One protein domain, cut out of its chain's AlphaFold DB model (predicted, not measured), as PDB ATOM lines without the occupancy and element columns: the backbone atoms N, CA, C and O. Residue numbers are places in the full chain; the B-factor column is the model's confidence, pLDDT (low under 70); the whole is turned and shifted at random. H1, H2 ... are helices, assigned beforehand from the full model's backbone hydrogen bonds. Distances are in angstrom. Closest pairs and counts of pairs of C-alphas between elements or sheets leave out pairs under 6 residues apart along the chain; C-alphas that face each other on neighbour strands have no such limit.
ATOM      1  N   ASN A 103      15.364 132.907 -24.038       88.88
ATOM      2  CA  ASN A 103      14.844 131.585 -24.393       88.88
ATOM      3  C   ASN A 103      15.933 130.512 -24.261       88.88
ATOM      4  O   ASN A 103      15.666 129.450 -23.714       88.88
ATOM      5  N   ARG A 104      17.178 130.813 -24.666       89.56
ATOM      6  CA  ARG A 104      18.314 129.886 -24.500       89.56
ATOM      7  C   ARG A 104      18.632 129.610 -23.032       89.56
ATOM      8  O   ARG A 104      18.930 128.474 -22.678       89.56
ATOM      9  N   ARG A 105      18.602 130.633 -22.170       93.38
ATOM     10  CA  ARG A 105      18.828 130.450 -20.725       93.38
ATOM     11  C   ARG A 105      17.713 129.611 -20.098       93.38
ATOM     12  O   ARG A 105      18.018 128.684 -19.354       93.38
ATOM     13  N   ALA A 106      16.456 129.906 -20.426       91.94
ATOM     14  CA  ALA A 106      15.304 129.146 -19.950       91.94
ATOM     15  C   ALA A 106      15.349 127.680 -20.415       91.94
ATOM     16  O   ALA A 106      15.097 126.777 -19.621       91.94
ATOM     17  N   GLU A 107      15.737 127.428 -21.666       91.38
ATOM     18  CA  GLU A 107      15.912 126.080 -22.216       91.38
ATOM     19  C   GLU A 107      16.995 125.295 -21.463       91.38
ATOM     20  O   GLU A 107      16.724 124.194 -20.998       91.38
ATOM     21  N   ARG A 108      18.157 125.905 -21.180       94.06
ATOM     22  CA  ARG A 108      19.204 125.273 -20.352       94.06
ATOM     23  C   ARG A 108      18.731 124.930 -18.938       94.06
ATOM     24  O   ARG A 108      19.128 123.903 -18.399       94.06
ATOM     25  N   ILE A 109      17.916 125.787 -18.315       95.06
ATOM     26  CA  ILE A 109      17.356 125.514 -16.979       95.06
ATOM     27  C   ILE A 109      16.392 124.324 -17.048       95.06
ATOM     28  O   ILE A 109      16.472 123.429 -16.208       95.06
ATOM     29  N   ARG A 110      15.527 124.275 -18.070       93.75
ATOM     30  CA  ARG A 110      14.618 123.140 -18.301       93.75
ATOM     31  C   ARG A 110      15.385 121.848 -18.570       93.75
ATOM     32  O   ARG A 110      15.026 120.817 -18.012       93.75
ATOM     33  N   ASP A 111      16.448 121.894 -19.366       90.88
ATOM     34  CA  ASP A 111      17.322 120.745 -19.629       90.88
ATOM     35  C   ASP A 111      17.988 120.248 -18.350       90.88
ATOM     36  O   ASP A 111      17.934 119.056 -18.057       90.88
ATOM     37  N   LYS A 112      18.518 121.166 -17.532       93.75
ATOM     38  CA  LYS A 112      19.115 120.829 -16.237       93.75
ATOM     39  C   LYS A 112      18.091 120.208 -15.284       93.75
ATOM     40  O   LYS A 112      18.406 119.223 -14.625       93.75
ATOM     41  N   ARG A 113      16.858 120.733 -15.224       95.25
ATOM     42  CA  ARG A 113      15.771 120.145 -14.416       95.25
ATOM     43  C   ARG A 113      15.419 118.743 -14.915       95.25
ATOM     44  O   ARG A 113      15.331 117.831 -14.104       95.25
ATOM     45  N   ARG A 114      15.294 118.546 -16.233       91.56
ATOM     46  CA  ARG A 114      15.043 117.227 -16.842       91.56
ATOM     47  C   ARG A 114      16.164 116.230 -16.548       91.56
ATOM     48  O   ARG A 114      15.877 115.084 -16.218       91.56
ATOM     49  N   GLU A 115      17.422 116.658 -16.628       89.50
ATOM     50  CA  GLU A 115      18.583 115.819 -16.313       89.50
ATOM     51  C   GLU A 115      18.608 115.421 -14.833       89.50
ATOM     52  O   GLU A 115      18.814 114.248 -14.530       89.50
ATOM     53  N   LEU A 116      18.321 116.352 -13.916       91.56
ATOM     54  CA  LEU A 116      18.234 116.067 -12.480       91.56
ATOM     55  C   LEU A 116      17.071 115.129 -12.143       91.56
ATOM     56  O   LEU A 116      17.271 114.159 -11.415       91.56
ATOM     57  N   SER A 117      15.878 115.366 -12.699       92.12
ATOM     58  CA  SER A 117      14.726 114.478 -12.504       92.12
ATOM     59  C   SER A 117      14.998 113.076 -13.049       92.12
ATOM     60  O   SER A 117      14.691 112.090 -12.383       92.12
ATOM     61  N   ARG A 118      15.640 112.965 -14.221       91.50
ATOM     62  CA  ARG A 118      16.060 111.675 -14.784       91.50
ATOM     63  C   ARG A 118      17.110 110.992 -13.911       91.50
ATOM     64  O   ARG A 118      16.999 109.797 -13.674       91.50
ATOM     65  N   ALA A 119      18.114 111.725 -13.432       89.94
ATOM     66  CA  ALA A 119      19.146 111.179 -12.556       89.94
ATOM     67  C   ALA A 119      18.549 110.653 -11.243       89.94
ATOM     68  O   ALA A 119      18.905 109.557 -10.816       89.94
ATOM     69  N   LYS A 120      17.594 111.389 -10.657       93.81
ATOM     70  CA  LYS A 120      16.838 110.950  -9.478       93.81
ATOM     71  C   LYS A 120      16.042 109.676  -9.770       93.81
ATOM     72  O   LYS A 120      16.197 108.701  -9.050       93.81
ATOM     73  N   ALA A 121      15.298 109.636 -10.875       93.69
ATOM     74  CA  ALA A 121      14.543 108.446 -11.270       93.69
ATOM     75  C   ALA A 121      15.446 107.218 -11.499       93.69
ATOM     76  O   ALA A 121      15.108 106.115 -11.080       93.69
ATOM     77  N   LEU A 122      16.624 107.391 -12.112       93.06
ATOM     78  CA  LEU A 122      17.610 106.312 -12.245       93.06
ATOM     79  C   LEU A 122      18.143 105.864 -10.875       93.06
ATOM     80  O   LEU A 122      18.266 104.664 -10.631       93.06
ATOM     81  N   GLN A 123      18.415 106.796  -9.962       91.88
ATOM     82  CA  GLN A 123      18.843 106.471  -8.601       91.88
ATOM     83  C   GLN A 123      17.767 105.689  -7.832       91.88
ATOM     84  O   GLN A 123      18.101 104.732  -7.133       91.88
ATOM     85  N   ASP A 124      16.490 106.026  -8.023       93.69
ATOM     86  CA  ASP A 124      15.357 105.326  -7.407       93.69
ATOM     87  C   ASP A 124      15.244 103.862  -7.890       93.69
ATOM     88  O   ASP A 124      14.781 102.997  -7.149       93.69
ATOM     89  N   THR A 125      15.760 103.534  -9.085       94.06
ATOM     90  CA  THR A 125      15.886 102.136  -9.569       94.06
ATOM     91  C   THR A 125      17.079 101.366  -8.980       94.06
ATOM     92  O   THR A 125      17.322 100.205  -9.327       94.06
ATOM     93  N   GLY A 126      17.849 101.996  -8.089       93.69
ATOM     94  CA  GLY A 126      19.034 101.415  -7.457       93.69
ATOM     95  C   GLY A 126      20.309 101.494  -8.301       93.69
ATOM     96  O   GLY A 126      21.321 100.897  -7.928       93.69
ATOM     97  N   LEU A 127      20.298 102.229  -9.418       95.81
ATOM     98  CA  LEU A 127      21.499 102.447 -10.223       95.81
ATOM     99  C   LEU A 127      22.483 103.374  -9.500       95.81
ATOM    100  O   LEU A 127      22.128 104.448  -9.017       95.81
ATOM    101  N   ARG A 128      23.751 102.959  -9.452       95.44
ATOM    102  CA  ARG A 128      24.837 103.707  -8.809       95.44
ATOM    103  C   ARG A 128      25.587 104.549  -9.832       95.44
ATOM    104  O   ARG A 128      26.270 103.986 -10.671       95.44
ATOM    105  N   ALA A 129      25.552 105.875  -9.726       95.00
ATOM    106  CA  ALA A 129      26.290 106.733 -10.654       95.00
ATOM    107  C   ALA A 129      27.765 106.283 -10.824       95.00
ATOM    108  O   ALA A 129      28.412 105.948  -9.822       95.00
ATOM    109  N   PRO A 130      28.305 106.285 -12.064       96.25
ATOM    110  CA  PRO A 130      29.685 105.892 -12.319       96.25
ATOM    111  C   PRO A 130      30.650 106.760 -11.505       96.25
ATOM    112  O   PRO A 130      30.366 107.921 -11.205       96.25
ATOM    113  N   SER A 131      31.815 106.202 -11.168       95.75
ATOM    114  CA  SER A 131      32.882 106.947 -10.488       95.75
ATOM    115  C   SER A 131      33.194 108.254 -11.222       95.75
ATOM    116  O   SER A 131      33.235 108.286 -12.450       95.75
ATOM    117  N   SER A 132      33.511 109.324 -10.491       95.31
ATOM    118  CA  SER A 132      33.966 110.586 -11.095       95.31
ATOM    119  C   SER A 132      35.257 110.432 -11.911       95.31
ATOM    120  O   SER A 132      35.559 111.276 -12.750       95.31
ATOM    121  N   LYS A 133      36.005 109.340 -11.690       96.50
ATOM    122  CA  LYS A 133      37.194 108.952 -12.464       96.50
ATOM    123  C   LYS A 133      36.876 108.103 -13.701       96.50
ATOM    124  O   LYS A 133      37.797 107.780 -14.448       96.50
ATOM    125  N   ALA A 134      35.623 107.688 -13.890       96.62
ATOM    126  CA  ALA A 134      35.216 106.937 -15.070       96.62
ATOM    127  C   ALA A 134      35.409 107.793 -16.324       96.62
ATOM    128  O   ALA A 134      35.204 109.011 -16.295       96.62
ATOM    129  N   ASP A 135      35.801 107.149 -17.423       97.31
ATOM    130  CA  ASP A 135      36.001 107.848 -18.683       97.31
ATOM    131  C   ASP A 135      34.696 108.471 -19.212       97.31
ATOM    132  O   ASP A 135      33.582 108.154 -18.782       97.31
ATOM    133  N   ALA A 136      34.835 109.400 -20.158       97.25
ATOM    134  CA  ALA A 136      33.687 110.101 -20.719       97.25
ATOM    135  C   ALA A 136      32.686 109.143 -21.390       97.25
ATOM    136  O   ALA A 136      31.486 109.402 -21.354       97.25
ATOM    137  N   ALA A 137      33.152 108.034 -21.975       97.00
ATOM    138  CA  ALA A 137      32.287 107.076 -22.657       97.00
ATOM    139  C   ALA A 137      31.385 106.322 -21.671       97.00
ATOM    140  O   ALA A 137      30.205 106.129 -21.948       97.00
ATOM    141  N   GLU A 138      31.911 105.950 -20.508       97.62
ATOM    142  CA  GLU A 138      31.173 105.303 -19.428       97.62
ATOM    143  C   GLU A 138      30.143 106.253 -18.802       97.62
ATOM    144  O   GLU A 138      28.991 105.877 -18.570       97.62
ATOM    145  N   GLN A 139      30.516 107.523 -18.607       96.31
ATOM    146  CA  GLN A 139      29.571 108.547 -18.156       96.31
ATOM    147  C   GLN A 139      28.443 108.767 -19.172       96.31
ATOM    148  O   GLN A 139      27.281 108.893 -18.782       96.31
ATOM    149  N   ILE A 140      28.768 108.794 -20.470       96.44
ATOM    150  CA  ILE A 140      27.777 108.895 -21.547       96.44
ATOM    151  C   ILE A 140      26.872 107.660 -21.551       96.44
ATOM    152  O   ILE A 140      25.658 107.827 -21.629       96.44
ATOM    153  N   ALA A 141      27.422 106.450 -21.406       97.00
ATOM    154  CA  ALA A 141      26.644 105.214 -21.347       97.00
ATOM    155  C   ALA A 141      25.606 105.265 -20.212       97.00
ATOM    156  O   ALA A 141      24.418 105.067 -20.469       97.00
ATOM    157  N   HIS A 142      26.018 105.653 -19.000       96.75
ATOM    158  CA  HIS A 142      25.107 105.855 -17.870       96.75
ATOM    159  C   HIS A 142      24.022 106.902 -18.170       96.75
ATOM    160  O   HIS A 142      22.836 106.642 -17.977       96.75
ATOM    161  N   ARG A 143      24.397 108.080 -18.690       94.50
ATOM    162  CA  ARG A 143      23.434 109.153 -19.014       94.50
ATOM    163  C   ARG A 143      22.489 108.787 -20.157       94.50
ATOM    164  O   ARG A 143      21.389 109.325 -20.226       94.50
ATOM    165  N   SER A 144      22.912 107.910 -21.065       95.44
ATOM    166  CA  SER A 144      22.112 107.462 -22.206       95.44
ATOM    167  C   SER A 144      21.059 106.419 -21.832       95.44
ATOM    168  O   SER A 144      20.104 106.243 -22.583       95.44
ATOM    169  N   LEU A 145      21.177 105.796 -20.655       96.56
ATOM    170  CA  LEU A 145      20.325 104.694 -20.229       96.56
ATOM    171  C   LEU A 145      18.851 105.103 -20.126       96.56
ATOM    172  O   LEU A 145      18.508 106.053 -19.414       96.56
ATOM    173  N   SER A 146      17.975 104.403 -20.844       95.69
ATOM    174  CA  SER A 146      16.538 104.664 -20.783       95.69
ATOM    175  C   SER A 146      15.958 104.231 -19.428       95.69
ATOM    176  O   SER A 146      16.485 103.331 -18.774       95.69
ATOM    177  N   LEU A 147      14.852 104.851 -19.001       94.62
ATOM    178  CA  LEU A 147      14.162 104.441 -17.768       94.62
ATOM    179  C   LEU A 147      13.614 103.007 -17.865       94.62
ATOM    180  O   LEU A 147      13.545 102.314 -16.857       94.62
ATOM    181  N   GLN A 148      13.291 102.544 -19.076       95.81
ATOM    182  CA  GLN A 148      12.852 101.171 -19.332       95.81
ATOM    183  C   GLN A 148      13.988 100.153 -19.138       95.81
ATOM    184  O   GLN A 148      13.747  99.026 -18.714       95.81
ATOM    185  N   ASP A 149      15.232 100.551 -19.408       96.88
ATOM    186  CA  ASP A 149      16.416  99.685 -19.302       96.88
ATOM    187  C   ASP A 149      17.029  99.683 -17.909       96.88
ATOM    188  O   ASP A 149      17.868  98.834 -17.595       96.88
ATOM    189  N   ALA A 150      16.627 100.639 -17.076       96.38
ATOM    190  CA  ALA A 150      17.175 100.830 -15.750       96.38
ATOM    191  C   ALA A 150      17.020  99.595 -14.840       96.38
ATOM    192  O   ALA A 150      18.025  99.207 -14.240       96.38
ATOM    193  N   PRO A 151      15.864  98.898 -14.783       97.31
ATOM    194  CA  PRO A 151      15.714  97.706 -13.949       97.31
ATOM    195  C   PRO A 151      16.627  96.549 -14.370       97.31
ATOM    196  O   PRO A 151      17.259  95.920 -13.522       97.31
ATOM    197  N   ASP A 152      16.732  96.275 -15.673       98.12
ATOM    198  CA  ASP A 152      17.579  95.187 -16.176       98.12
ATOM    199  C   ASP A 152      19.062  95.532 -16.053       98.12
ATOM    200  O   ASP A 152      19.864  94.686 -15.671       98.12
ATOM    201  N   THR A 153      19.431  96.790 -16.286       97.94
ATOM    202  CA  THR A 153      20.806  97.259 -16.085       97.94
ATOM    203  C   THR A 153      21.194  97.192 -14.613       97.94
ATOM    204  O   THR A 153      22.257  96.673 -14.290       97.94
ATOM    205  N   SER A 154      20.319  97.634 -13.709       97.75
ATOM    206  CA  SER A 154      20.512  97.516 -12.259       97.75
ATOM    207  C   SER A 154      20.695  96.051 -11.851       97.75
ATOM    208  O   SER A 154      21.635  95.716 -11.125       97.75
ATOM    209  N   TRP A 155      19.882  95.151 -12.419       98.19
ATOM    210  CA  TRP A 155      20.027  93.712 -12.216       98.19
ATOM    211  C   TRP A 155      21.392  93.186 -12.678       98.19
ATOM    212  O   TRP A 155      22.014  92.464 -11.901       98.19
ATOM    213  N   ILE A 156      21.874  93.561 -13.875       98.12
ATOM    214  CA  ILE A 156      23.201  93.169 -14.402       98.12
ATOM    215  C   ILE A 156      24.305  93.642 -13.452       98.12
ATOM    216  O   ILE A 156      25.142  92.844 -13.033       98.12
ATOM    217  N   LEU A 157      24.286  94.927 -13.085       97.88
ATOM    218  CA  LEU A 157      25.311  95.558 -12.251       97.88
ATOM    219  C   LEU A 157      25.412  94.941 -10.852       97.88
ATOM    220  O   LEU A 157      26.504  94.895 -10.288       97.88
ATOM    221  N   GLY A 158      24.288  94.460 -10.314       97.38
ATOM    222  CA  GLY A 158      24.215  93.807  -9.010       97.38
ATOM    223  C   GLY A 158      24.577  92.318  -9.002       97.38
ATOM    224  O   GLY A 158      24.539  91.709  -7.934       97.38
ATOM    225  N   GLN A 159      24.896  91.697 -10.145       97.94
ATOM    226  CA  GLN A 159      25.241  90.271 -10.164       97.94
ATOM    227  C   GLN A 159      26.621  90.011  -9.563       97.94
ATOM    228  O   GLN A 159      27.584  90.701  -9.882       97.94
ATOM    229  N   ALA A 160      26.711  88.978  -8.725       97.06
ATOM    230  CA  ALA A 160      27.976  88.505  -8.175       97.06
ATOM    231  C   ALA A 160      28.858  87.872  -9.265       97.06
ATOM    232  O   ALA A 160      28.351  87.199 -10.168       97.06
ATOM    233  N   MET A 161      30.172  88.069  -9.149       95.81
ATOM    234  CA  MET A 161      31.179  87.574 -10.092       95.81
ATOM    235  C   MET A 161      32.099  86.543  -9.422       95.81
ATOM    236  O   MET A 161      32.275  86.576  -8.207       95.81
ATOM    237  N   ALA A 162      32.688  85.633 -10.211       90.38
ATOM    238  CA  ALA A 162      33.469  84.493  -9.699       90.38
ATOM    239  C   ALA A 162      34.645  84.908  -8.788       90.38
ATOM    240  O   ALA A 162      34.866  84.300  -7.752       90.38
ATOM    241  N   GLY A 163      35.330  86.016  -9.096       89.56
ATOM    242  CA  GLY A 163      36.427  86.551  -8.272       89.56
ATOM    243  C   GLY A 163      35.994  87.330  -7.020       89.56
ATOM    244  O   GLY A 163      36.819  88.004  -6.404       89.56
ATOM    245  N   GLY A 164      34.708  87.290  -6.662       92.94
ATOM    246  CA  GLY A 164      34.120  88.135  -5.630       92.94
ATOM    247  C   GLY A 164      33.757  89.537  -6.132       92.94
ATOM    248  O   GLY A 164      34.202  89.995  -7.185       92.94
ATOM    249  N   GLY A 165      32.912  90.224  -5.363       95.50
ATOM    250  CA  GLY A 165      32.340  91.513  -5.755       95.50
ATOM    251  C   GLY A 165      31.146  91.388  -6.707       95.50
ATOM    252  O   GLY A 165      30.710  90.292  -7.069       95.50
ATOM    253  N   ASP A 166      30.593  92.542  -7.071       96.94
ATOM    254  CA  ASP A 166      29.508  92.669  -8.045       96.94
ATOM    255  C   ASP A 166      30.062  93.033  -9.439       96.94
ATOM    256  O   ASP A 166      31.227  93.410  -9.610       96.94
ATOM    257  N   PHE A 167      29.239  92.901 -10.475       97.00
ATOM    258  CA  PHE A 167      29.618  93.253 -11.842       97.00
ATOM    259  C   PHE A 167      30.053  94.723 -11.950       97.00
ATOM    260  O   PHE A 167      31.017  95.036 -12.646       97.00
ATOM    261  N   TYR A 168      29.383  95.622 -11.221       97.25
ATOM    262  CA  TYR A 168      29.715  97.046 -11.191       97.25
ATOM    263  C   TYR A 168      31.160  97.324 -10.747       97.25
ATOM    264  O   TYR A 168      31.828  98.181 -11.321       97.25
ATOM    265  N   THR A 169      31.648  96.606  -9.734       96.56
ATOM    266  CA  THR A 169      32.992  96.802  -9.168       96.56
ATOM    267  C   THR A 169      34.097  96.081  -9.939       96.56
ATOM    268  O   THR A 169      35.256  96.486  -9.858       96.56
ATOM    269  N   THR A 170      33.762  95.032 -10.691       95.88
ATOM    270  CA  THR A 170      34.736  94.152 -11.361       95.88
ATOM    271  C   THR A 170      34.904  94.437 -12.854       95.88
ATOM    272  O   THR A 170      35.987  94.220 -13.413       95.88
ATOM    273  N   ALA A 171      33.853  94.917 -13.525       95.88
ATOM    274  CA  ALA A 171      33.903  95.261 -14.938       95.88
ATOM    275  C   ALA A 171      34.668  96.575 -15.155       95.88
ATOM    276  O   ALA A 171      34.523  97.540 -14.408       95.88
ATOM    277  N   ARG A 172      35.463  96.643 -16.229       95.06
ATOM    278  CA  ARG A 172      36.219  97.861 -16.580       95.06
ATOM    279  C   ARG A 172      35.301  99.023 -16.987       95.06
ATOM    280  O   ARG A 172      35.605 100.173 -16.692       95.06
ATOM    281  N   HIS A 173      34.214  98.703 -17.688       96.69
ATOM    282  CA  HIS A 173      33.220  99.648 -18.208       96.69
ATOM    283  C   HIS A 173      31.808  99.089 -17.950       96.69
ATOM    284  O   HIS A 173      31.183  98.560 -18.875       96.69
ATOM    285  N   PRO A 174      31.342  99.076 -16.687       97.44
ATOM    286  CA  PRO A 174      30.143  98.344 -16.288       97.44
ATOM    287  C   PRO A 174      28.885  98.762 -17.060       97.44
ATOM    288  O   PRO A 174      28.168  97.901 -17.569       97.44
ATOM    289  N   TYR A 175      28.630 100.057 -17.230       98.00
ATOM    290  CA  TYR A 175      27.472 100.563 -17.963       98.00
ATOM    291  C   TYR A 175      27.552 100.272 -19.450       98.00
ATOM    292  O   TYR A 175      26.571  99.817 -20.037       98.00
ATOM    293  N   ARG A 176      28.712 100.494 -20.076       97.38
ATOM    294  CA  ARG A 176      28.869 100.214 -21.506       97.38
ATOM    295  C   ARG A 176      28.708  98.723 -21.808       97.38
ATOM    296  O   ARG A 176      28.032  98.362 -22.776       97.38
ATOM    297  N   THR A 177      29.297  97.859 -20.983       97.12
ATOM    298  CA  THR A 177      29.171  96.408 -21.148       97.12
ATOM    299  C   THR A 177      27.738  95.949 -20.880       97.12
ATOM    300  O   THR A 177      27.196  95.209 -21.697       97.12
ATOM    301  N   ALA A 178      27.085  96.438 -19.819       98.06
ATOM    302  CA  ALA A 178      25.691  96.110 -19.512       98.06
ATOM    303  C   ALA A 178      24.725  96.552 -20.625       98.06
ATOM    304  O   ALA A 178      23.881  95.765 -21.049       98.06
ATOM    305  N   ALA A 179      24.891  97.766 -21.162       97.25
ATOM    306  CA  ALA A 179      24.093  98.257 -22.285       97.25
ATOM    307  C   ALA A 179      24.271  97.378 -23.534       97.25
ATOM    308  O   ALA A 179      23.288  96.991 -24.164       97.25
ATOM    309  N   THR A 180      25.515  96.996 -23.848       96.44
ATOM    310  CA  THR A 180      25.810  96.089 -24.971       96.44
ATOM    311  C   THR A 180      25.165  94.716 -24.757       96.44
ATOM    312  O   THR A 180      24.504  94.201 -25.652       96.44
ATOM    313  N   MET A 181      25.294  94.137 -23.557       97.81
ATOM    314  CA  MET A 181      24.672  92.859 -23.196       97.81
ATOM    315  C   MET A 181      23.150  92.895 -23.344       97.81
ATOM    316  O   MET A 181      22.575  91.977 -23.930       97.81
ATOM    317  N   LEU A 182      22.509  93.948 -22.834       97.75
ATOM    318  CA  LEU A 182      21.061  94.123 -22.881       97.75
ATOM    319  C   LEU A 182      20.562  94.295 -24.317       97.75
ATOM    320  O   LEU A 182      19.606  93.630 -24.718       97.75
ATOM    321  N   GLN A 183      21.244  95.125 -25.111       96.44
ATOM    322  CA  GLN A 183      20.935  95.300 -26.526       96.44
ATOM    323  C   GLN A 183      21.048  93.967 -27.275       96.44
ATOM    324  O   GLN A 183      20.101  93.559 -27.947       96.44
ATOM    325  N   SER A 184      22.162  93.249 -27.112       96.19
ATOM    326  CA  SER A 184      22.378  91.948 -27.751       96.19
ATOM    327  C   SER A 184      21.366  90.889 -27.299       96.19
ATOM    328  O   SER A 184      20.903  90.103 -28.121       96.19
ATOM    329  N   ALA A 185      20.975  90.877 -26.020       97.19
ATOM    330  CA  ALA A 185      19.985  89.935 -25.492       97.19
ATOM    331  C   ALA A 185      18.575  90.175 -26.064       97.19
ATOM    332  O   ALA A 185      17.865  89.222 -26.391       97.19
ATOM    333  N   ARG A 186      18.175  91.439 -26.236       96.00
ATOM    334  CA  ARG A 186      16.873  91.799 -26.827       96.00
ATOM    335  C   ARG A 186      16.811  91.588 -28.334       96.00
ATOM    336  O   ARG A 186      15.746  91.303 -28.863       96.00
TER     337      ARG A 186
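What this domain is: This is residues 103 to 186 of the 494 residues of an uncharacterized protein of Pyrenophora teres f. maculata (UniProt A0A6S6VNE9). Residues 103 to 114 of H1 stick out as an arm from a body where H2 and H3 pack on H5. The printed part has 84 residues with five named helices, all helix. It is only just compact, close to loose, radius of gyration of the C-alphas 14.2 A, spanning 52 by 28 by 22 A.

Where its parts are: Find C-alpha 103 at (14.844, 131.585, -24.393); H1 runs 31.3 A to residue 124. H2 is residues 136 to 144, H3 150 to 157, H4 167 to 170. H5, residues 174 to 186, ends at (16.873, 91.799, -26.827).

How they stand to each other: Look at H5: it touches H3, closest C-alphas Thr 153 and Ala 178, 6.1 A, and, with residues 174 to 179 alone, H2, closest C-alphas Ala 141 and Arg 176, 5.5 A. H4 only just touches H3, with 3 pairs of C-alphas within 8 A. H1 and H3 are close but not clearly touching, closest C-alphas Leu 122 and Ala 150, 6.5 A. In H1, H2, H3 and H5 every O i to N i+4 pair is within hydrogen-bond range.

The domain as a whole: The printed part has no cut, the link H1 to H2 is long, and no printed residue is under 70 in pLDDT.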